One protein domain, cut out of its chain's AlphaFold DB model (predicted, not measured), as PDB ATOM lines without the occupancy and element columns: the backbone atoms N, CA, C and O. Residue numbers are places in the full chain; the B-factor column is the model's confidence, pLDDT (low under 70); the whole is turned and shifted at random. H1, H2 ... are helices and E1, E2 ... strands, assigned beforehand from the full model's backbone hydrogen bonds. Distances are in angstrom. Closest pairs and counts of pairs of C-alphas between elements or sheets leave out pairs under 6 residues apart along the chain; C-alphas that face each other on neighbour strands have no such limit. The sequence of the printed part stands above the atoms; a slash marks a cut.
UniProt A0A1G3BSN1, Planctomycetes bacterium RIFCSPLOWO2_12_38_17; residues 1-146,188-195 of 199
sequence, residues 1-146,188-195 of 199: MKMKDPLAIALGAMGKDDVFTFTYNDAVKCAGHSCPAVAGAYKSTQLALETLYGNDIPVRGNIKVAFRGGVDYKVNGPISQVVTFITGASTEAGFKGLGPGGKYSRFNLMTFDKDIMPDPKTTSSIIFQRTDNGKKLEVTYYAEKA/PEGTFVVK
ATOM      1  N   MET A   1      13.903  53.632 -50.362       95.12
ATOM      2  CA  MET A   1      14.469  52.298 -50.052       95.12
ATOM      3  C   MET A   1      14.751  51.550 -51.340       95.12
ATOM      4  O   MET A   1      13.958  51.680 -52.266       95.12
ATOM      5  N   LYS A   2      15.843  50.783 -51.413       97.75
ATOM      6  CA  LYS A   2      16.139  49.904 -52.556       97.75
ATOM      7  C   LYS A   2      15.827  48.457 -52.192       97.75
ATOM      8  O   LYS A   2      16.126  48.055 -51.075       97.75
ATOM      9  N   MET A   3      15.261  47.694 -53.122       97.94
ATOM     10  CA  MET A   3      14.922  46.284 -52.920       97.94
ATOM     11  C   MET A   3      15.277  45.455 -54.154       97.94
ATOM     12  O   MET A   3      14.934  45.834 -55.273       97.94
ATOM     13  N   LYS A   4      15.886  44.286 -53.953       97.94
ATOM     14  CA  LYS A   4      15.994  43.254 -54.994       97.94
ATOM     15  C   LYS A   4      14.688  42.468 -55.070       97.94
ATOM     16  O   LYS A   4      14.125  42.116 -54.032       97.94
ATOM     17  N   ASP A   5      14.230  42.138 -56.275       98.12
ATOM     18  CA  ASP A   5      13.060  41.273 -56.464       98.12
ATOM     19  C   ASP A   5      13.358  40.105 -57.420       98.12
ATOM     20  O   ASP A   5      13.228  40.235 -58.638       98.12
ATOM     21  N   PRO A   6      13.725  38.933 -56.873       97.38
ATOM     22  CA  PRO A   6      14.013  37.748 -57.673       97.38
ATOM     23  C   PRO A   6      12.834  37.269 -58.529       97.38
ATOM     24  O   PRO A   6      13.068  36.643 -59.560       97.38
ATOM     25  N   LEU A   7      11.584  37.551 -58.131       97.69
ATOM     26  CA  LEU A   7      10.413  37.190 -58.932       97.69
ATOM     27  C   LEU A   7      10.322  38.074 -60.172       97.69
ATOM     28  O   LEU A   7      10.161  37.556 -61.272       97.69
ATOM     29  N   ALA A   8      10.458  39.390 -60.001       97.88
ATOM     30  CA  ALA A   8      10.434  40.336 -61.115       97.88
ATOM     31  C   ALA A   8      11.546  40.036 -62.133       97.88
ATOM     32  O   ALA A   8      11.295  40.050 -63.337       97.88
ATOM     33  N   ILE A   9      12.739  39.670 -61.649       97.75
ATOM     34  CA  ILE A   9      13.859  39.233 -62.494       97.75
ATOM     35  C   ILE A   9      13.513  37.933 -63.229       97.75
ATOM     36  O   ILE A   9      13.681  37.838 -64.442       97.75
ATOM     37  N   ALA A  10      13.002  36.923 -62.518       97.19
ATOM     38  CA  ALA A  10      12.666  35.629 -63.115       97.19
ATOM     39  C   ALA A  10      11.553  35.721 -64.172       97.19
ATOM     40  O   ALA A  10      11.546  34.932 -65.113       97.19
ATOM     41  N   LEU A  11      10.628  36.672 -64.020       97.12
ATOM     42  CA  LEU A  11       9.542  36.930 -64.967       97.12
ATOM     43  C   LEU A  11       9.931  37.895 -66.101       97.12
ATOM     44  O   LEU A  11       9.089  38.205 -66.939       97.12
ATOM     45  N   GLY A  12      11.177  38.379 -66.137       97.25
ATOM     46  CA  GLY A  12      11.670  39.270 -67.191       97.25
ATOM     47  C   GLY A  12      11.186  40.720 -67.092       97.25
ATOM     48  O   GLY A  12      11.365  41.479 -68.038       97.25
ATOM     49  N   ALA A  13      10.595  41.126 -65.963       97.19
ATOM     50  CA  ALA A  13      10.184  42.512 -65.730       97.19
ATOM     51  C   ALA A  13      11.363  43.427 -65.347       97.19
ATOM     52  O   ALA A  13      11.232  44.648 -65.393       97.19
ATOM     53  N   MET A  14      12.492  42.843 -64.934       96.50
ATOM     54  CA  MET A  14      13.701  43.543 -64.498       96.50
ATOM     55  C   MET A  14      14.961  42.781 -64.919       96.50
ATOM     56  O   MET A  14      14.958  41.548 -64.985       96.50
ATOM     57  N   GLY A  15      16.053  43.507 -65.156       96.62
ATOM     58  CA  GLY A  15      17.390  42.947 -65.320       96.62
ATOM     59  C   GLY A  15      17.953  42.389 -64.010       96.62
ATOM     60  O   GLY A  15      17.492  42.713 -62.918       96.62
ATOM     61  N   LYS A  16      18.982  41.537 -64.102       93.12
ATOM     62  CA  LYS A  16      19.565  40.839 -62.937       93.12
ATOM     63  C   LYS A  16      20.145  41.777 -61.874       93.12
ATOM     64  O   LYS A  16      20.097  41.441 -60.692       93.12
ATOM     65  N   ASP A  17      20.677  42.916 -62.304       94.19
ATOM     66  CA  ASP A  17      21.313  43.911 -61.437       94.19
ATOM     67  C   ASP A  17      20.362  45.058 -61.057       94.19
ATOM     68  O   ASP A  17      20.722  45.933 -60.265       94.19
ATOM     69  N   ASP A  18      19.134  45.040 -61.582       97.00
ATOM     70  CA  ASP A  18      18.144  46.071 -61.306       97.00
ATOM     71  C   ASP A  18      17.567  45.921 -59.894       97.00
ATOM     72  O   ASP A  18      17.412  44.828 -59.337       97.00
ATOM     73  N   VAL A  19      17.187  47.059 -59.316       97.62
ATOM     74  CA  VAL A  19      16.553  47.137 -57.999       97.62
ATOM     75  C   VAL A  19      15.358  48.074 -58.043       97.62
ATOM     76  O   VAL A  19      15.403  49.138 -58.663       97.62
ATOM     77  N   PHE A  20      14.288  47.709 -57.343       97.75
ATOM     78  CA  PHE A  20      13.174  48.624 -57.137       97.75
ATOM     79  C   PHE A  20      13.601  49.730 -56.182       97.75
ATOM     80  O   PHE A  20      14.214  49.458 -55.148       97.75
ATOM     81  N   THR A  21      13.224  50.967 -56.494       97.94
ATOM     82  CA  THR A  21      13.326  52.088 -55.561       97.94
ATOM     83  C   THR A  21      11.928  52.460 -55.093       97.94
ATOM     84  O   THR A  21      11.134  52.972 -55.868       97.94
ATOM     85  N   PHE A  22      11.643  52.207 -53.819       98.12
ATOM     86  CA  PHE A  22      10.408  52.621 -53.163       98.12
ATOM     87  C   PHE A  22      10.626  53.969 -52.485       98.12
ATOM     88  O   PHE A  22      11.466  54.084 -51.585       98.12
ATOM     89  N   THR A  23       9.885  54.981 -52.919       98.38
ATOM     90  CA  THR A  23       9.855  56.314 -52.312       98.38
ATOM     91  C   THR A  23       8.642  56.465 -51.395       98.38
ATOM     92  O   THR A  23       7.697  55.675 -51.455       98.38
ATOM     93  N   TYR A  24       8.630  57.504 -50.556       98.44
ATOM     94  CA  TYR A  24       7.436  57.819 -49.767       98.44
ATOM     95  C   TYR A  24       6.233  58.150 -50.666       98.44
ATOM     96  O   TYR A  24       5.116  57.744 -50.366       98.44
ATOM     97  N   ASN A  25       6.454  58.794 -51.818       98.25
ATOM     98  CA  ASN A  25       5.382  59.060 -52.780       98.25
ATOM     99  C   ASN A  25       4.748  57.772 -53.321       98.25
ATOM    100  O   ASN A  25       3.549  57.756 -53.583       98.25
ATOM    101  N   ASP A  26       5.509  56.685 -53.455       98.50
ATOM    102  CA  ASP A  26       4.946  55.391 -53.854       98.50
ATOM    103  C   ASP A  26       4.075  54.796 -52.742       98.50
ATOM    104  O   ASP A  26       3.008  54.255 -53.023       98.50
ATOM    105  N   ALA A  27       4.466  54.973 -51.474       98.38
ATOM    106  CA  ALA A  27       3.617  54.616 -50.338       98.38
ATOM    107  C   ALA A  27       2.328  55.457 -50.300       98.38
ATOM    108  O   ALA A  27       1.255  54.910 -50.057       98.38
ATOM    109  N   VAL A  28       2.405  56.756 -50.615       98.38
ATOM    110  CA  VAL A  28       1.229  57.635 -50.743       98.38
ATOM    111  C   VAL A  28       0.314  57.174 -51.875       98.38
ATOM    112  O   VAL A  28      -0.891  57.090 -51.674       98.38
ATOM    113  N   LYS A  29       0.861  56.820 -53.045       98.31
ATOM    114  CA  LYS A  29       0.073  56.257 -54.157       98.31
ATOM    115  C   LYS A  29      -0.594  54.938 -53.766       98.31
ATOM    116  O   LYS A  29      -1.749  54.728 -54.113       98.31
ATOM    117  N   CYS A  30       0.111  54.079 -53.031       97.50
ATOM    118  CA  CYS A  30      -0.433  52.815 -52.539       97.50
ATOM    119  C   CYS A  30      -1.575  53.026 -51.531       97.50
ATOM    120  O   CYS A  30      -2.570  52.315 -51.585       97.50
ATOM    121  N   ALA A  31      -1.439  53.990 -50.618       97.25
ATOM    122  CA  ALA A  31      -2.433  54.270 -49.579       97.25
ATOM    123  C   ALA A  31      -3.547  55.242 -50.024       97.25
ATOM    124  O   ALA A  31      -4.529  55.447 -49.308       97.25
ATOM    125  N   GLY A  32      -3.373  55.900 -51.169       97.31
ATOM    126  CA  GLY A  32      -4.259  56.933 -51.707       97.31
ATOM    127  C   GLY A  32      -4.087  58.327 -51.088       97.31
ATOM    128  O   GLY A  32      -4.621  59.291 -51.627       97.31
ATOM    129  N   HIS A  33      -3.353  58.468 -49.981       96.75
ATOM    130  CA  HIS A  33      -3.132  59.754 -49.315       96.75
ATOM    131  C   HIS A  33      -1.899  59.734 -48.396       96.75
ATOM    132  O   HIS A  33      -1.360  58.682 -48.055       96.75
ATOM    133  N   SER A  34      -1.450  60.925 -47.992       97.50
ATOM    134  CA  SER A  34      -0.328  61.122 -47.068       97.50
ATOM    135  C   SER A  34      -0.839  61.424 -45.660       97.50
ATOM    136  O   SER A  34      -1.496  62.446 -45.440       97.50
ATOM    137  N   CYS A  35      -0.534  60.554 -44.694       96.75
ATOM    138  CA  CYS A  35      -0.924  60.725 -43.295       96.75
ATOM    139  C   CYS A  35       0.102  60.103 -42.326       96.75
ATOM    140  O   CYS A  35       0.967  59.330 -42.753       96.75
ATOM    141  N   PRO A  36       0.009  60.389 -41.009       97.62
ATOM    142  CA  PRO A  36       0.939  59.856 -40.011       97.62
ATOM    143  C   PRO A  36       1.057  58.325 -39.975       97.62
ATOM    144  O   PRO A  36       2.117  57.811 -39.622       97.62
ATOM    145  N   ALA A  37      -0.000  57.589 -40.340       98.25
ATOM    146  CA  ALA A  37       0.038  56.128 -40.403       98.25
ATOM    147  C   ALA A  37       0.888  55.632 -41.584       98.25
ATOM    148  O   ALA A  37       1.739  54.767 -41.400       98.25
ATOM    149  N   VAL A  38       0.724  56.223 -42.771       98.50
ATOM    150  CA  VAL A  38       1.506  55.879 -43.975       98.50
ATOM    151  C   VAL A  38       2.979  56.253 -43.789       98.50
ATOM    152  O   VAL A  38       3.862  55.462 -44.118       98.50
ATOM    153  N   ALA A  39       3.255  57.418 -43.191       98.56
ATOM    154  CA  ALA A  39       4.610  57.823 -42.816       98.56
ATOM    155  C   ALA A  39       5.250  56.854 -41.818       98.56
ATOM    156  O   ALA A  39       6.377  56.408 -42.032       98.56
ATOM    157  N   GLY A  40       4.507  56.483 -40.771       98.56
ATOM    158  CA  GLY A  40       4.925  55.479 -39.799       98.56
ATOM    159  C   GLY A  40       5.221  54.129 -40.446       98.56
ATOM    160  O   GLY A  40       6.279  53.564 -40.209       98.56
ATOM    161  N   ALA A  41       4.346  53.641 -41.330       98.75
ATOM    162  CA  ALA A  41       4.546  52.386 -42.050       98.75
ATOM    163  C   ALA A  41       5.832  52.391 -42.885       98.75
ATOM    164  O   ALA A  41       6.655  51.477 -42.784       98.75
ATOM    165  N   TYR A  42       6.017  53.441 -43.690       98.81
ATOM    166  CA  TYR A  42       7.190  53.602 -44.543       98.81
ATOM    167  C   TYR A  42       8.474  53.687 -43.711       98.81
ATOM    168  O   TYR A  42       9.436  52.974 -43.996       98.81
ATOM    169  N   LYS A  43       8.483  54.513 -42.655       98.75
ATOM    170  CA  LYS A  43       9.663  54.721 -41.810       98.75
ATOM    171  C   LYS A  43       9.986  53.505 -40.939       98.75
ATOM    172  O   LYS A  43      11.151  53.132 -40.867       98.75
ATOM    173  N   SER A  44       8.989  52.836 -40.360       98.81
ATOM    174  CA  SER A  44       9.196  51.587 -39.616       98.81
ATOM    175  C   SER A  44       9.777  50.493 -40.506       98.81
ATOM    176  O   SER A  44      10.715  49.811 -40.105       98.81
ATOM    177  N   THR A  45       9.267  50.359 -41.735       98.88
ATOM    178  CA  THR A  45       9.808  49.401 -42.712       98.88
ATOM    179  C   THR A  45      11.241  49.760 -43.092       98.88
ATOM    180  O   THR A  45      12.092  48.879 -43.148       98.88
ATOM    181  N   GLN A  46      11.530  51.048 -43.311       98.69
ATOM    182  CA  GLN A  46      12.885  51.523 -43.583       98.69
ATOM    183  C   GLN A  46      13.856  51.124 -42.469       98.69
ATOM    184  O   GLN A  46      14.851  50.463 -42.754       98.69
ATOM    185  N   LEU A  47      13.538  51.482 -41.223       98.69
ATOM    186  CA  LEU A  47      14.378  51.187 -40.062       98.69
ATOM    187  C   LEU A  47      14.602  49.678 -39.910       98.69
ATOM    188  O   LEU A  47      15.733  49.238 -39.744       98.69
ATOM    189  N   ALA A  48      13.542  48.876 -40.044       98.75
ATOM    190  CA  ALA A  48      13.650  47.427 -39.937       98.75
ATOM    191  C   ALA A  48      14.581  46.822 -40.995       98.75
ATOM    192  O   ALA A  48      15.415  45.974 -40.684       98.75
ATOM    193  N   LEU A  49      14.444  47.246 -42.252       98.50
ATOM    194  CA  LEU A  49      15.264  46.735 -43.346       98.50
ATOM    195  C   LEU A  49      16.728  47.164 -43.206       98.50
ATOM    196  O   LEU A  49      17.612  46.334 -43.411       98.50
ATOM    197  N   GLU A  50      16.981  48.416 -42.819       97.88
ATOM    198  CA  GLU A  50      18.329  48.933 -42.552       97.88
ATOM    199  C   GLU A  50      19.010  48.141 -41.425       97.88
ATOM    200  O   GLU A  50      20.147  47.703 -41.583       97.88
ATOM    201  N   THR A  51      18.306  47.853 -40.327       98.06
ATOM    202  CA  THR A  51      18.866  47.059 -39.222       98.06
ATOM    203  C   THR A  51      19.078  45.584 -39.597       98.06
ATOM    204  O   THR A  51      20.118  45.010 -39.277       98.06
ATOM    205  N   LEU A  52      18.137  44.948 -40.306       98.06
ATOM    206  CA  LEU A  52      18.220  43.516 -40.642       98.06
ATOM    207  C   LEU A  52      19.254  43.182 -41.728       98.06
ATOM    208  O   LEU A  52      19.772  42.056 -41.766       98.06
ATOM    209  N   TYR A  53      19.509  44.112 -42.646       97.81
ATOM    210  CA  TYR A  53      20.397  43.897 -43.789       97.81
ATOM    211  C   TYR A  53      21.709  44.680 -43.696       97.81
ATOM    212  O   TYR A  53      22.673  44.308 -44.363       97.81
ATOM    213  N   GLY A  54      21.796  45.708 -42.848       96.50
ATOM    214  CA  GLY A  54      22.975  46.563 -42.764       96.50
ATOM    215  C   GLY A  54      23.282  47.188 -44.123       96.50
ATOM    216  O   GLY A  54      22.490  47.959 -44.656       96.50
ATOM    217  N   ASN A  55      24.427  46.819 -44.699       95.69
ATOM    218  CA  ASN A  55      24.866  47.318 -46.004       95.69
ATOM    219  C   ASN A  55      24.322  46.505 -47.194       95.69
ATOM    220  O   ASN A  55      24.481  46.927 -48.341       95.69
ATOM    221  N   ASP A  56      23.699  45.348 -46.950       97.00
ATOM    222  CA  ASP A  56      23.123  44.528 -48.012       97.00
ATOM    223  C   ASP A  56      21.806  45.122 -48.526       97.00
ATOM    224  O   ASP A  56      21.032  45.731 -47.789       97.00
ATOM    225  N   ILE A  57      21.501  44.891 -49.806       97.75
ATOM    226  CA  ILE A  57      20.200  45.270 -50.368       97.75
ATOM    227  C   ILE A  57      19.152  44.227 -49.947       97.75
ATOM    228  O   ILE A  57      19.313  43.051 -50.300       97.75
ATOM    229  N   PRO A  58      18.057  44.623 -49.272       98.31
ATOM    230  CA  PRO A  58      17.008  43.691 -48.887       98.31
ATOM    231  C   PRO A  58      16.307  43.041 -50.083       98.31
ATOM    232  O   PRO A  58      16.237  43.600 -51.183       98.31
ATOM    233  N   VAL A  59      15.750  41.849 -49.862       98.19
ATOM    234  CA  VAL A  59      15.161  41.013 -50.919       98.19
ATOM    235  C   VAL A  59      13.657  40.864 -50.696       98.19
ATOM    236  O   VAL A  59      13.240  40.328 -49.670       98.19
ATOM    237  N   ARG A  60      12.825  41.293 -51.655       97.56
ATOM    238  CA  ARG A  60      11.359  41.157 -51.550       97.56
ATOM    239  C   ARG A  60      10.956  39.689 -51.375       97.56
ATOM    240  O   ARG A  60      11.389  38.812 -52.125       97.56
ATOM    241  N   GLY A  61      10.108  39.462 -50.374       97.69
ATOM    242  CA  GLY A  61       9.593  38.188 -49.877       97.69
ATOM    243  C   GLY A  61      10.593  37.278 -49.163       97.69
ATOM    244  O   GLY A  61      10.254  36.131 -48.898       97.69
ATOM    245  N   ASN A  62      11.770  37.788 -48.783       98.12
ATOM    246  CA  ASN A  62      12.639  37.141 -47.787       98.12
ATOM    247  C   ASN A  62      12.466  37.738 -46.378       98.12
ATOM    248  O   ASN A  62      13.345  37.620 -45.523       98.12
ATOM    249  N   ILE A  63      11.333  38.394 -46.137       98.44
ATOM    250  CA  ILE A  63      10.979  38.997 -44.857       98.44
ATOM    251  C   ILE A  63       9.606  38.462 -44.456       98.44
ATOM    252  O   ILE A  63       8.660  38.539 -45.238       98.44
ATOM    253  N   LYS A  64       9.513  37.919 -43.244       98.56
ATOM    254  CA  LYS A  64       8.256  37.696 -42.533       98.56
ATOM    255  C   LYS A  64       7.935  38.921 -41.690       98.56
ATOM    256  O   LYS A  64       8.843  39.554 -41.148       98.56
ATOM    257  N   VAL A  65       6.655  39.231 -41.574       98.75
ATOM    258  CA  VAL A  65       6.138  40.371 -40.822       98.75
ATOM    259  C   VAL A  65       5.055  39.880 -39.871       98.75
ATOM    260  O   VAL A  65       4.146  39.175 -40.288       98.75
ATOM    261  N   ALA A  66       5.121  40.264 -38.604       98.31
ATOM    262  CA  ALA A  66       4.053  39.997 -37.650       98.31
ATOM    263  C   ALA A  66       3.646  41.295 -36.962       98.31
ATOM    264  O   ALA A  66       4.474  41.987 -36.374       98.31
ATOM    265  N   PHE A  67       2.368  41.638 -37.046       98.50
ATOM    266  CA  PHE A  67       1.789  42.742 -36.293       98.50
ATOM    267  C   PHE A  67       1.309  42.234 -34.940       98.50
ATOM    268  O   PHE A  67       0.625  41.213 -34.878       98.50
ATOM    269  N   ARG A  68       1.608  42.977 -33.873       97.62
ATOM    270  CA  ARG A  68       0.873  42.829 -32.614       97.62
ATOM    271  C   ARG A  68      -0.492  43.499 -32.734       97.62
ATOM    272  O   ARG A  68      -0.600  44.615 -33.253       97.62
ATOM    273  N   GLY A  69      -1.516  42.840 -32.213       97.00
ATOM    274  CA  GLY A  69      -2.913  43.199 -32.405       97.00
ATOM    275  C   GLY A  69      -3.473  42.731 -33.751       97.00
ATOM    276  O   GLY A  69      -2.753  42.452 -34.714       97.00
ATOM    277  N   GLY A  70      -4.803  42.687 -33.825       97.25
ATOM    278  CA  GLY A  70      -5.534  42.373 -35.051       97.25
ATOM    279  C   GLY A  70      -5.288  43.370 -36.187       97.25
ATOM    280  O   GLY A  70      -4.718  44.447 -36.004       97.25
ATOM    281  N   VAL A  71      -5.763  43.025 -37.384       96.94
ATOM    282  CA  VAL A  71      -5.746  43.925 -38.554       96.94
ATOM    283  C   VAL A  71      -6.555  45.209 -38.315       96.94
ATOM    284  O   VAL A  71      -6.232  46.268 -38.844       96.94
ATOM    285  N   ASP A  72      -7.579  45.120 -37.475       95.50
ATOM    286  CA  ASP A  72      -8.468  46.189 -37.027       95.50
ATOM    287  C   ASP A  72      -7.936  46.952 -35.805       95.50
ATOM    288  O   ASP A  72      -8.532  47.945 -35.386       95.50
ATOM    289  N   TYR A  73      -6.798  46.541 -35.235       95.81
ATOM    290  CA  TYR A  73      -6.180  47.280 -34.143       95.81
ATOM    291  C   TYR A  73      -5.641  48.618 -34.656       95.81
ATOM    292  O   TYR A  73      -4.628  48.681 -35.360       95.81
ATOM    293  N   LYS A  74      -6.328  49.702 -34.281       95.81
ATOM    294  CA  LYS A  74      -6.010  51.083 -34.666       95.81
ATOM    295  C   LYS A  74      -5.838  51.231 -36.180       95.81
ATOM    296  O   LYS A  74      -6.812  51.325 -36.915       95.81
ATOM    297  N   VAL A  75      -4.589  51.290 -36.639       96.62
ATOM    298  CA  VAL A  75      -4.211  51.522 -38.036       96.62
ATOM    299  C   VAL A  75      -3.352  50.385 -38.597       96.62
ATOM    300  O   VAL A  75      -2.691  50.572 -39.616       96.62
ATOM    301  N   ASN A  76      -3.365  49.203 -37.967       98.00
ATOM    302  CA  ASN A  76      -2.609  48.035 -38.423       98.00
ATOM    303  C   ASN A  76      -2.929  47.668 -39.880       98.00
ATOM    304  O   ASN A  76      -2.005  47.487 -40.666       98.00
ATOM    305  N   GLY A  77      -4.205  47.626 -40.272       97.50
ATOM    306  CA  GLY A  77      -4.618  47.333 -41.648       97.50
ATOM    307  C   GLY A  77      -4.075  48.324 -42.689       97.50
ATOM    308  O   GLY A  77      -3.434  47.901 -43.649       97.50
ATOM    309  N   PRO A  78      -4.271  49.646 -42.531       97.19
ATOM    310  CA  PRO A  78      -3.657  50.631 -43.424       97.19
ATOM    311  C   PRO A  78      -2.124  50.547 -43.484       97.19
ATOM    312  O   PRO A  78      -1.541  50.631 -44.564       97.19
ATOM    313  N   ILE A  79      -1.457  50.348 -42.340       98.31
ATOM    314  CA  ILE A  79       0.004  50.206 -42.283       98.31
ATOM    315  C   ILE A  79       0.457  48.949 -43.030       98.31
ATOM    316  O   ILE A  79       1.425  49.001 -43.792       98.31
ATOM    317  N   SER A  80      -0.239  47.828 -42.846       98.50
ATOM    318  CA  SER A  80       0.149  46.545 -43.424       98.50
ATOM    319  C   SER A  80       0.177  46.570 -44.946       98.50
ATOM    320  O   SER A  80       1.080  45.989 -45.535       98.50
ATOM    321  N   GLN A  81      -0.722  47.313 -45.595       98.25
ATOM    322  CA  GLN A  81      -0.734  47.451 -47.054       98.25
ATOM    323  C   GLN A  81       0.564  48.072 -47.583       98.25
ATOM    324  O   GLN A  81       1.141  47.575 -48.551       98.25
ATOM    325  N   VAL A  82       1.078  49.104 -46.907       98.69
ATOM    326  CA  VAL A  82       2.357  49.740 -47.255       98.69
ATOM    327  C   VAL A  82       3.525  48.780 -47.003       98.69
ATOM    328  O   VAL A  82       4.423  48.666 -47.840       98.69
ATOM    329  N   VAL A  83       3.499  48.045 -45.885       98.81
ATOM    330  CA  VAL A  83       4.530  47.042 -45.574       98.81
ATOM    331  C   VAL A  83       4.543  45.927 -46.626       98.81
ATOM    332  O   VAL A  83       5.613  45.575 -47.128       98.81
ATOM    333  N   THR A  84       3.376  45.411 -47.020       98.62
ATOM    334  CA  THR A  84       3.210  44.412 -48.087       98.62
ATOM    335  C   THR A  84       3.722  44.941 -49.419       98.62
ATOM    336  O   THR A  84       4.466  44.250 -50.115       98.62
ATOM    337  N   PHE A  85       3.372  46.179 -49.772       98.38
ATOM    338  CA  PHE A  85       3.809  46.810 -51.013       98.38
ATOM    339  C   PHE A  85       5.341  46.837 -51.129       98.38
ATOM    340  O   PHE A  85       5.891  46.406 -52.146       98.38
ATOM    341  N   ILE A  86       6.039  47.236 -50.062       98.62
ATOM    342  CA  ILE A  86       7.505  47.334 -50.043       98.62
ATOM    343  C   ILE A  86       8.152  45.947 -49.954       98.62
ATOM    344  O   ILE A  86       8.970  45.578 -50.797       98.62
ATOM    345  N   THR A  87       7.793  45.159 -48.939       98.56
ATOM    346  CA  THR A  87       8.504  43.916 -48.589       98.56
ATOM    347  C   THR A  87       8.051  42.712 -49.405       98.56
ATOM    348  O   THR A  87       8.793  41.742 -49.525       98.56
ATOM    349  N   GLY A  88       6.843  42.752 -49.970       98.12
ATOM    350  CA  GLY A  88       6.177  41.594 -50.554       98.12
ATOM    351  C   GLY A  88       5.634  40.601 -49.521       98.12
ATOM    352  O   GLY A  88       5.093  39.578 -49.923       98.12
ATOM    353  N   ALA A  89       5.768  40.848 -48.216       98.56
ATOM    354  CA  ALA A  89       5.165  39.988 -47.206       98.56
ATOM    355  C   ALA A  89       3.648  40.201 -47.204       98.56
ATOM    356  O   ALA A  89       3.210  41.299 -46.900       98.56
ATOM    357  N   SER A  90       2.852  39.194 -47.555       98.19
ATOM    358  CA  SER A  90       1.387  39.281 -47.548       98.19
ATOM    359  C   SER A  90       0.784  38.183 -46.676       98.19
ATOM    360  O   SER A  90       1.462  37.217 -46.315       98.19
ATOM    361  N   THR A  91      -0.489  38.337 -46.323       97.69
ATOM    362  CA  THR A  91      -1.262  37.332 -45.590       97.69
ATOM    363  C   THR A  91      -1.703  36.204 -46.546       97.69
ATOM    364  O   THR A  91      -0.986  35.857 -47.494       97.69
ATOM    365  N   GLU A  92      -2.896  35.640 -46.357       96.25
ATOM    366  CA  GLU A  92      -3.510  34.656 -47.247       96.25
ATOM    367  C   GLU A  92      -3.779  35.187 -48.668       96.25
ATOM    368  O   GLU A  92      -3.956  34.407 -49.604       96.25
ATOM    369  N   ALA A  93      -3.763  36.509 -48.862       94.88
ATOM    370  CA  ALA A  93      -3.918  37.142 -50.171       94.88
ATOM    371  C   ALA A  93      -2.621  37.147 -51.008       94.88
ATOM    372  O   ALA A  93      -2.605  37.639 -52.138       94.88
ATOM    373  N   GLY A  94      -1.504  36.657 -50.464       96.62
ATOM    374  CA  GLY A  94      -0.217  36.662 -51.155       96.62
ATOM    375  C   GLY A  94      -0.119  35.678 -52.323       96.62
ATOM    376  O   GLY A  94      -0.764  34.633 -52.366       96.62
ATOM    377  N   PHE A  95       0.771  35.989 -53.266       97.69
ATOM    378  CA  PHE A  95       1.129  35.083 -54.355       97.69
ATOM    379  C   PHE A  95       1.743  33.783 -53.810       97.69
ATOM    380  O   PHE A  95       2.729  33.828 -53.077       97.69
ATOM    381  N   LYS A  96       1.203  32.621 -54.198       97.00
ATOM    382  CA  LYS A  96       1.642  31.303 -53.692       97.00
ATOM    383  C   LYS A  96       3.013  30.842 -54.207       97.00
ATOM    384  O   LYS A  96       3.549  29.858 -53.706       97.00
ATOM    385  N   GLY A  97       3.587  31.550 -55.178       97.19
ATOM    386  CA  GLY A  97       4.859  31.194 -55.797       97.19
ATOM    387  C   GLY A  97       4.701  30.388 -57.087       97.19
ATOM    388  O   GLY A  97       3.597  30.045 -57.508       97.19
ATOM    389  N   LEU A  98       5.834  30.108 -57.730       97.06
ATOM    390  CA  LEU A  98       5.919  29.374 -58.989       97.06
ATOM    391  C   LEU A  98       6.347  27.922 -58.773       97.06
ATOM    392  O   LEU A  98       7.298  27.634 -58.038       97.06
ATOM    393  N   GLY A  99       5.679  27.029 -59.501       95.25
ATOM    394  CA  GLY A  99       5.965  25.599 -59.519       95.25
ATOM    395  C   GLY A  99       5.594  24.872 -58.220       95.25
ATOM    396  O   GLY A  99       5.115  25.487 -57.266       95.25
ATOM    397  N   PRO A 100       5.841  23.552 -58.159       92.25
ATOM    398  CA  PRO A 100       5.448  22.714 -57.022       92.25
ATOM    399  C   PRO A 100       6.063  23.139 -55.679       92.25
ATOM    400  O   PRO A 100       5.485  22.884 -54.631       92.25
ATOM    401  N   GLY A 101       7.225  23.801 -55.708       91.75
ATOM    402  CA  GLY A 101       7.918  24.291 -54.514       91.75
ATOM    403  C   GLY A 101       7.530  25.705 -54.066       91.75
ATOM    404  O   GLY A 101       8.134  26.208 -53.125       91.75
ATOM    405  N   GLY A 102       6.592  26.383 -54.746       94.69
ATOM    406  CA  GLY A 102       6.155  27.732 -54.363       94.69
ATOM    407  C   GLY A 102       7.280  28.775 -54.386       94.69
ATOM    408  O   GLY A 102       7.335  29.669 -53.538       94.69
ATOM    409  N   LYS A 103       8.216  28.675 -55.342       95.62
ATOM    410  CA  LYS A 103       9.375  29.578 -55.395       95.62
ATOM    411  C   LYS A 103       8.908  31.025 -55.564       95.62
ATOM    412  O   LYS A 103       8.004  31.298 -56.351       95.62
ATOM    413  N   TYR A 104       9.546  31.946 -54.843       97.06
ATOM    414  CA  TYR A 104       9.178  33.367 -54.794       97.06
ATOM    415  C   TYR A 104       7.807  33.671 -54.169       97.06
ATOM    416  O   TYR A 104       7.216  34.713 -54.456       97.06
ATOM    417  N   SER A 105       7.302  32.777 -53.315       97.31
ATOM    418  CA  SER A 105       6.069  33.015 -52.566       97.31
ATOM    419  C   SER A 105       6.089  34.356 -51.817       97.31
ATOM    420  O   SER A 105       7.126  34.848 -51.359       97.31
ATOM    421  N   ARG A 106       4.901  34.948 -51.736       97.94
ATOM    422  CA  ARG A 106       4.514  36.121 -50.944       97.94
ATOM    423  C   ARG A 106       3.383  35.776 -49.961       97.94
ATOM    424  O   ARG A 106       2.956  36.630 -49.193       97.94
ATOM    425  N   PHE A 107       2.883  34.542 -50.032       97.50
ATOM    426  CA  PHE A 107       1.749  34.005 -49.287       97.50
ATOM    427  C   PHE A 107       2.133  33.666 -47.847       97.50
ATOM    428  O   PHE A 107       3.155  33.016 -47.623       97.50
ATOM    429  N   ASN A 108       1.294  34.074 -46.890       97.19
ATOM    430  CA  ASN A 108       1.462  33.828 -45.452       97.19
ATOM    431  C   ASN A 108       2.836  34.249 -44.897       97.19
ATOM    432  O   ASN A 108       3.384  33.620 -43.992       97.19
ATOM    433  N   LEU A 109       3.398  35.325 -45.443       98.44
ATOM    434  CA  LEU A 109       4.577  35.986 -44.888       98.44
ATOM    435  C   LEU A 109       4.201  37.084 -43.889       98.44
ATOM    436  O   LEU A 109       5.082  37.566 -43.185       98.44
ATOM    437  N   MET A 110       2.930  37.474 -43.825       98.69
ATOM    438  CA  MET A 110       2.416  38.448 -42.873       98.69
ATOM    439  C   MET A 110       1.351  37.834 -41.966       98.69
ATOM    440  O   MET A 110       0.462  37.131 -42.447       98.69
ATOM    441  N   THR A 111       1.414  38.140 -40.672       98.31
ATOM    442  CA  THR A 111       0.405  37.746 -39.681       98.31
ATOM    443  C   THR A 111      -0.021  38.920 -38.801       98.31
ATOM    444  O   THR A 111       0.696  39.913 -38.662       98.31
ATOM    445  N   PHE A 112      -1.203  38.783 -38.198       98.25
ATOM    446  CA  PHE A 112      -1.723  39.667 -37.157       98.25
ATOM    447  C   PHE A 112      -2.009  38.828 -35.920       98.25
ATOM    448  O   PHE A 112      -2.800  37.885 -35.989       98.25
ATOM    449  N   ASP A 113      -1.365  39.159 -34.811       94.44
ATOM    450  CA  ASP A 113      -1.518  38.448 -33.553       94.44
ATOM    451  C   ASP A 113      -2.587  39.131 -32.695       94.44
ATOM    452  O   ASP A 113      -2.358  40.189 -32.114       94.44
ATOM    453  N   LYS A 114      -3.787  38.544 -32.649       91.62
ATOM    454  CA  LYS A 114      -4.909  39.082 -31.865       91.62
ATOM    455  C   LYS A 114      -4.771  38.818 -30.367       91.62
ATOM    456  O   LYS A 114      -5.407  39.519 -29.584       91.62
ATOM    457  N   ASP A 115      -3.955  37.841 -29.986       90.75
ATOM    458  CA  ASP A 115      -3.792  37.411 -28.599       90.75
ATOM    459  C   ASP A 115      -2.680  38.209 -27.903       90.75
ATOM    460  O   ASP A 115      -2.687  38.384 -26.684       90.75
ATOM    461  N   ILE A 116      -1.751  38.765 -28.684       89.06
ATOM    462  CA  ILE A 116      -0.665  39.611 -28.204       89.06
ATOM    463  C   ILE A 116      -0.930  41.073 -28.572       89.06
ATOM    464  O   ILE A 116      -0.530  41.573 -29.627       89.06
ATOM    465  N   MET A 117      -1.559  41.792 -27.645       90.31
ATOM    466  CA  MET A 117      -1.789  43.229 -27.782       90.31
ATOM    467  C   MET A 117      -0.514  44.029 -27.467       90.31
ATOM    468  O   MET A 117       0.183  43.719 -26.496       90.31
ATOM    469  N   PRO A 118      -0.181  45.062 -28.260       89.88
ATOM    470  CA  PRO A 118       0.915  45.964 -27.928       89.88
ATOM    471  C   PRO A 118       0.484  46.954 -26.835       89.88
ATOM    472  O   PRO A 118      -0.698  47.047 -26.497       89.88
ATOM    473  N   ASP A 119       1.431  47.732 -26.298       92.12
ATOM    474  CA  ASP A 119       1.104  48.828 -25.373       92.12
ATOM    475  C   ASP A 119       0.047  49.755 -26.028       92.12
ATOM    476  O   ASP A 119       0.234  50.175 -27.180       92.12
ATOM    477  N   PRO A 120      -1.066  50.086 -25.337       91.75
ATOM    478  CA  PRO A 120      -2.121  50.944 -25.871       91.75
ATOM    479  C   PRO A 120      -1.665  52.328 -26.343       91.75
ATOM    480  O   PRO A 120      -2.399  52.972 -27.087       91.75
ATOM    481  N   LYS A 121      -0.485  52.813 -25.948       93.31
ATOM    482  CA  LYS A 121       0.107  54.069 -26.440       93.31
ATOM    483  C   LYS A 121       0.743  53.926 -27.820       93.31
ATOM    484  O   LYS A 121       0.888  54.902 -28.554       93.31
ATOM    485  N   THR A 122       1.080  52.706 -28.224       94.88
ATOM    486  CA  THR A 122       1.656  52.451 -29.546       94.88
ATOM    487  C   THR A 122       0.626  52.717 -30.631       94.88
ATOM    488  O   THR A 122      -0.561  52.406 -30.508       94.88
ATOM    489  N   THR A 123       1.077  53.313 -31.723       97.19
ATOM    490  CA  THR A 123       0.313  53.373 -32.969       97.19
ATOM    491  C   THR A 123       0.377  52.033 -33.693       97.19
ATOM    492  O   THR A 123      -0.642  51.575 -34.200       97.19
ATOM    493  N   SER A 124       1.551  51.397 -33.700       97.75
ATOM    494  CA  SER A 124       1.748  50.025 -34.165       97.75
ATOM    495  C   SER A 124       2.996  49.403 -33.536       97.75
ATOM    496  O   SER A 124       3.908  50.109 -33.096       97.75
ATOM    497  N   SER A 125       3.037  48.074 -33.512       98.06
ATOM    498  CA  SER A 125       4.207  47.286 -33.130       98.06
ATOM    499  C   SER A 125       4.339  46.124 -34.110       98.06
ATOM    500  O   SER A 125       3.395  45.350 -34.296       98.06
ATOM    501  N   ILE A 126       5.467  46.088 -34.816       98.62
ATOM    502  CA  ILE A 126       5.666  45.244 -35.993       98.62
ATOM    503  C   ILE A 126       6.988  44.505 -35.852       98.62
ATOM    504  O   ILE A 126       8.047  45.121 -35.743       98.62
ATOM    505  N   ILE A 127       6.929  43.183 -35.902       98.62
ATOM    506  CA  ILE A 127       8.092  42.308 -35.910       98.62
ATOM    507  C   ILE A 127       8.458  42.015 -37.360       98.62
ATOM    508  O   ILE A 127       7.614  41.586 -38.146       98.62
ATOM    509  N   PHE A 128       9.724  42.216 -37.703       98.75
ATOM    510  CA  PHE A 128      10.289  41.867 -38.999       98.75
ATOM    511  C   PHE A 128      11.323  40.771 -38.797       98.75
ATOM    512  O   PHE A 128      12.194  40.896 -37.940       98.75
ATOM    513  N   GLN A 129      11.245  39.712 -39.597       98.62
ATOM    514  CA  GLN A 129      12.148  38.572 -39.511       98.62
ATOM    515  C   GLN A 129      12.667  38.184 -40.889       98.62
ATOM    516  O   GLN A 129      11.893  37.933 -41.813       98.62
ATOM    517  N   ARG A 130      13.982  38.051 -41.017       98.00
ATOM    518  CA  ARG A 130      14.614  37.480 -42.204       98.00
ATOM    519  C   ARG A 130      14.342  35.983 -42.298       98.00
ATOM    520  O   ARG A 130      14.504  35.244 -41.327       98.00
ATOM    521  N   THR A 131      13.945  35.519 -43.479       96.75
ATOM    522  CA  THR A 131      13.645  34.095 -43.702       96.75
ATOM    523  C   THR A 131      14.887  33.229 -43.872       96.75
ATOM    524  O   THR A 131      14.808  32.027 -43.646       96.75
ATOM    525  N   ASP A 132      16.014  33.817 -44.270       95.69
ATOM    526  CA  ASP A 132      17.250  33.102 -44.594       95.69
ATOM    527  C   ASP A 132      18.134  32.821 -43.373       95.69
ATOM    528  O   ASP A 132      18.795  31.789 -43.328       95.69
ATOM    529  N   ASN A 133      18.146  33.720 -42.386       96.00
ATOM    530  CA  ASN A 133      18.991  33.601 -41.194       96.00
ATOM    531  C   ASN A 133      18.236  33.729 -39.863       96.00
ATOM    532  O   ASN A 133      18.861  33.684 -38.807       96.00
ATOM    533  N   GLY A 134      16.917  33.935 -39.897       96.75
ATOM    534  CA  GLY A 134      16.081  34.019 -38.701       96.75
ATOM    535  C   GLY A 134      16.235  35.293 -37.867       96.75
ATOM    536  O   GLY A 134      15.456  35.469 -36.933       96.75
ATOM    537  N   LYS A 135      17.165  36.205 -38.199       97.62
ATOM    538  CA  LYS A 135      17.323  37.475 -37.475       97.62
ATOM    539  C   LYS A 135      16.009  38.243 -37.492       97.62
ATOM    540  O   LYS A 135      15.399  38.408 -38.553       97.62
ATOM    541  N   LYS A 136      15.595  38.715 -36.320       98.06
ATOM    542  CA  LYS A 136      14.323  39.400 -36.128       98.06
ATOM    543  C   LYS A 136      14.453  40.556 -35.150       98.06
ATOM    544  O   LYS A 136      15.229  40.506 -34.200       98.06
ATOM    545  N   LEU A 137      13.655  41.580 -35.398       98.56
ATOM    546  CA  LEU A 137      13.542  42.765 -34.564       98.56
ATOM    547  C   LEU A 137      12.088  43.212 -34.508       98.56
ATOM    548  O   LEU A 137      11.282  42.842 -35.362       98.56
ATOM    549  N   GLU A 138      11.769  44.038 -33.525       98.50
ATOM    550  CA  GLU A 138      10.498  44.732 -33.396       98.50
ATOM    551  C   GLU A 138      10.705  46.229 -33.599       98.50
ATOM    552  O   GLU A 138      11.595  46.830 -32.996       98.50
ATOM    553  N   VAL A 139       9.861  46.836 -34.431       98.75
ATOM    554  CA  VAL A 139       9.736  48.287 -34.542       98.75
ATOM    555  C   VAL A 139       8.410  48.702 -33.936       98.75
ATOM    556  O   VAL A 139       7.340  48.340 -34.428       98.75
ATOM    557  N   THR A 140       8.487  49.496 -32.878       98.50
ATOM    558  CA  THR A 140       7.321  50.099 -32.239       98.50
ATOM    559  C   THR A 140       7.244  51.577 -32.597       98.50
ATOM    560  O   THR A 140       8.230  52.301 -32.467       98.50
ATOM    561  N   TYR A 141       6.074  52.021 -33.053       98.62
ATOM    562  CA  TYR A 141       5.832  53.382 -33.524       98.62
ATOM    563  C   TYR A 141       4.828  54.117 -32.631       98.62
ATOM    564  O   TYR A 141       3.746  53.601 -32.347       98.62
ATOM    565  N   TYR A 142       5.162  55.349 -32.241       98.12
ATOM    566  CA  TYR A 142       4.356  56.239 -31.405       98.12
ATOM    567  C   TYR A 142       4.082  57.561 -32.139       98.12
ATOM    568  O   TYR A 142       4.822  58.532 -32.000       98.12
ATOM    569  N   ALA A 143       2.989  57.632 -32.908       96.19
ATOM    570  CA  ALA A 143       2.632  58.830 -33.678       96.19
ATOM    571  C   ALA A 143       2.336  60.064 -32.805       96.19
ATOM    572  O   ALA A 143       2.417  61.195 -33.284       96.19
ATOM    573  N   GLU A 144       1.973  59.856 -31.537       94.38
ATOM    574  CA  GLU A 144       1.725  60.919 -30.554       94.38
ATOM    575  C   GLU A 144       2.989  61.699 -30.172       94.38
ATOM    576  O   GLU A 144       2.893  62.837 -29.729       94.38
ATOM    577  N   LYS A 145       4.179  61.116 -30.375       95.19
ATOM    578  CA  LYS A 145       5.454  61.795 -30.118       95.19
ATOM    579  C   LYS A 145       5.744  62.887 -31.142       95.19
ATOM    580  O   LYS A 145       6.451  63.837 -30.823       95.19
ATOM    581  N   ALA A 146       5.197  62.770 -32.351       93.75
ATOM    582  CA  ALA A 146       5.307  63.813 -33.357       93.75
ATOM    583  C   ALA A 146       4.342  64.966 -33.019       93.75
ATOM    584  O   ALA A 146       3.136  64.714 -32.903       93.75
ATOM    585  N   PRO A 188      10.883  63.086 -33.348       97.69
ATOM    586  CA  PRO A 188      11.298  63.217 -31.957       97.69
ATOM    587  C   PRO A 188      11.751  61.882 -31.362       97.69
ATOM    588  O   PRO A 188      11.287  60.811 -31.772       97.69
ATOM    589  N   GLU A 189      12.627  61.941 -30.363       96.94
ATOM    590  CA  GLU A 189      13.114  60.748 -29.674       96.94
ATOM    591  C   GLU A 189      11.951  59.896 -29.133       96.94
ATOM    592  O   GLU A 189      10.954  60.400 -28.605       96.94
ATOM    593  N   GLY A 190      12.056  58.579 -29.315       96.50
ATOM    594  CA  GLY A 190      11.019  57.627 -28.923       96.50
ATOM    595  C   GLY A 190       9.826  57.537 -29.880       96.50
ATOM    596  O   GLY A 190       8.930  56.739 -29.625       96.50
ATOM    597  N   THR A 191       9.801  58.287 -30.992       98.31
ATOM    598  CA  THR A 191       8.781  58.089 -32.044       98.31
ATOM    599  C   THR A 191       8.875  56.683 -32.639       98.31
ATOM    600  O   THR A 191       7.850  56.049 -32.867       98.31
ATOM    601  N   PHE A 192      10.094  56.180 -32.851       98.62
ATOM    602  CA  PHE A 192      10.362  54.807 -33.271       98.62
ATOM    603  C   PHE A 192      11.311  54.153 -32.270       98.62
ATOM    604  O   PHE A 192      12.368  54.705 -31.970       98.62
ATOM    605  N   VAL A 193      10.943  52.976 -31.774       98.31
ATOM    606  CA  VAL A 193      11.794  52.140 -30.921       98.31
ATOM    607  C   VAL A 193      12.074  50.850 -31.675       98.31
ATOM    608  O   VAL A 193      11.140  50.118 -31.997       98.31
ATOM    609  N   VAL A 194      13.348  50.594 -31.968       98.31
ATOM    610  CA  VAL A 194      13.815  49.378 -32.644       98.31
ATOM    611  C   VAL A 194      14.486  48.487 -31.607       98.31
ATOM    612  O   VAL A 194      15.397  48.934 -30.913       98.31
ATOM    613  N   LYS A 195      14.027  47.242 -31.484       97.75
ATOM    614  CA  LYS A 195      14.559  46.275 -30.523       97.75
ATOM    615  C   LYS A 195      14.821  44.938 -31.203       97.75
ATOM    616  O   LYS A 195      13.891  44.323 -31.717       97.75
TER     617      LYS A 195
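This is residues 1 to 146 and 188 to 195 of the 199 residues of a protein of Planctomycetes bacterium RIFCSPLOWO2_12_38_17 (UniProt A0A1G3BSN1). One twisted sheet of five strands makes a wall, with the helices H3 and H4 packed crosswise to each other over one face and no named helix over the other. H2 packs on these two helices on their side away from the sheet, while H1 and much of the loop of residues 88 to 109 lie at one end of the long axis. The printed part has 154 residues, with four named helices and five named strands in the order H1 H2 H3 E1 H4 E2 E3 E4 E5; the sheet's order is E2 E1 E3 E4 E5, mixed. The class is mixed, helices and strands, though under half of the residues are in named elements. The whole is compact, with a radius of gyration of the C-alphas of 15.1 A and spans of 44 by 30 by 30 A.

H1 is residues 6 to 10, from C-alpha 6 at (14.013, 37.748, -57.673), and H2 is residues 24 to 31. H3, residues 36 to 53, is the longest helix at 25.4 A, from C-alpha 36 at (0.939, 59.856, -40.011). E1 is residues 63 to 68, 16.3 A, and H4 is residues 76 to 87, 15.6 A. E2 is residues 110 to 113, E3 residues 124 to 130, 19.7 A, and E4 residues 136 to 141, 16.6 A. E5, residues 192 to 195, ends at C-alpha 195 at (14.559, 46.275, -30.523).

E2 and E1 are parallel, with N 111 and O 65 at 2.9 A, and E1, H4 and E2 form a strand-helix-strand unit, two parallel neighbour strands with a helix between, whose crossover is right-handed. E1 and E3 are antiparallel, with N 64 and O 129 at 2.8 A. E3 and E4 are an antiparallel hairpin, with N 139 and O 126 at 2.8 A. E4 and E5 are antiparallel, with N 138 and O 195 at 2.8 A. H3 and H4 lie on the same face of the sheet, in two layers, helices over strands. H3 runs along the strands over E3 and E4, at a height over the sheet of 8.3 A; H4 runs along them over E1, at 9.7 A. H3 touches H4 with residues 37 to 45 alone, the closest C-alphas being those of Ala 41 and Ile 79, 5.0 A, at a steep tilt of 43 degrees, the same way. H2 touches H4, closest at the C-alphas of Ala 27 and Val 82, 5.9 A. H1 touches no helix and is not on the sheet. Every O i to N i+4 pair is within hydrogen-bond range in H1, H2 and H3, and 7 of 8 in H4.

The two C-alphas farthest apart, those of Pro 100 and Pro 188, are 48.0 A apart. Residues 147 to 187 are not printed, and C-alphas 146 and 188 are 6.2 A apart across this cut. The links H1 to H2 and H4 to E2 are long. No printed residue is under 70 in pLDDT.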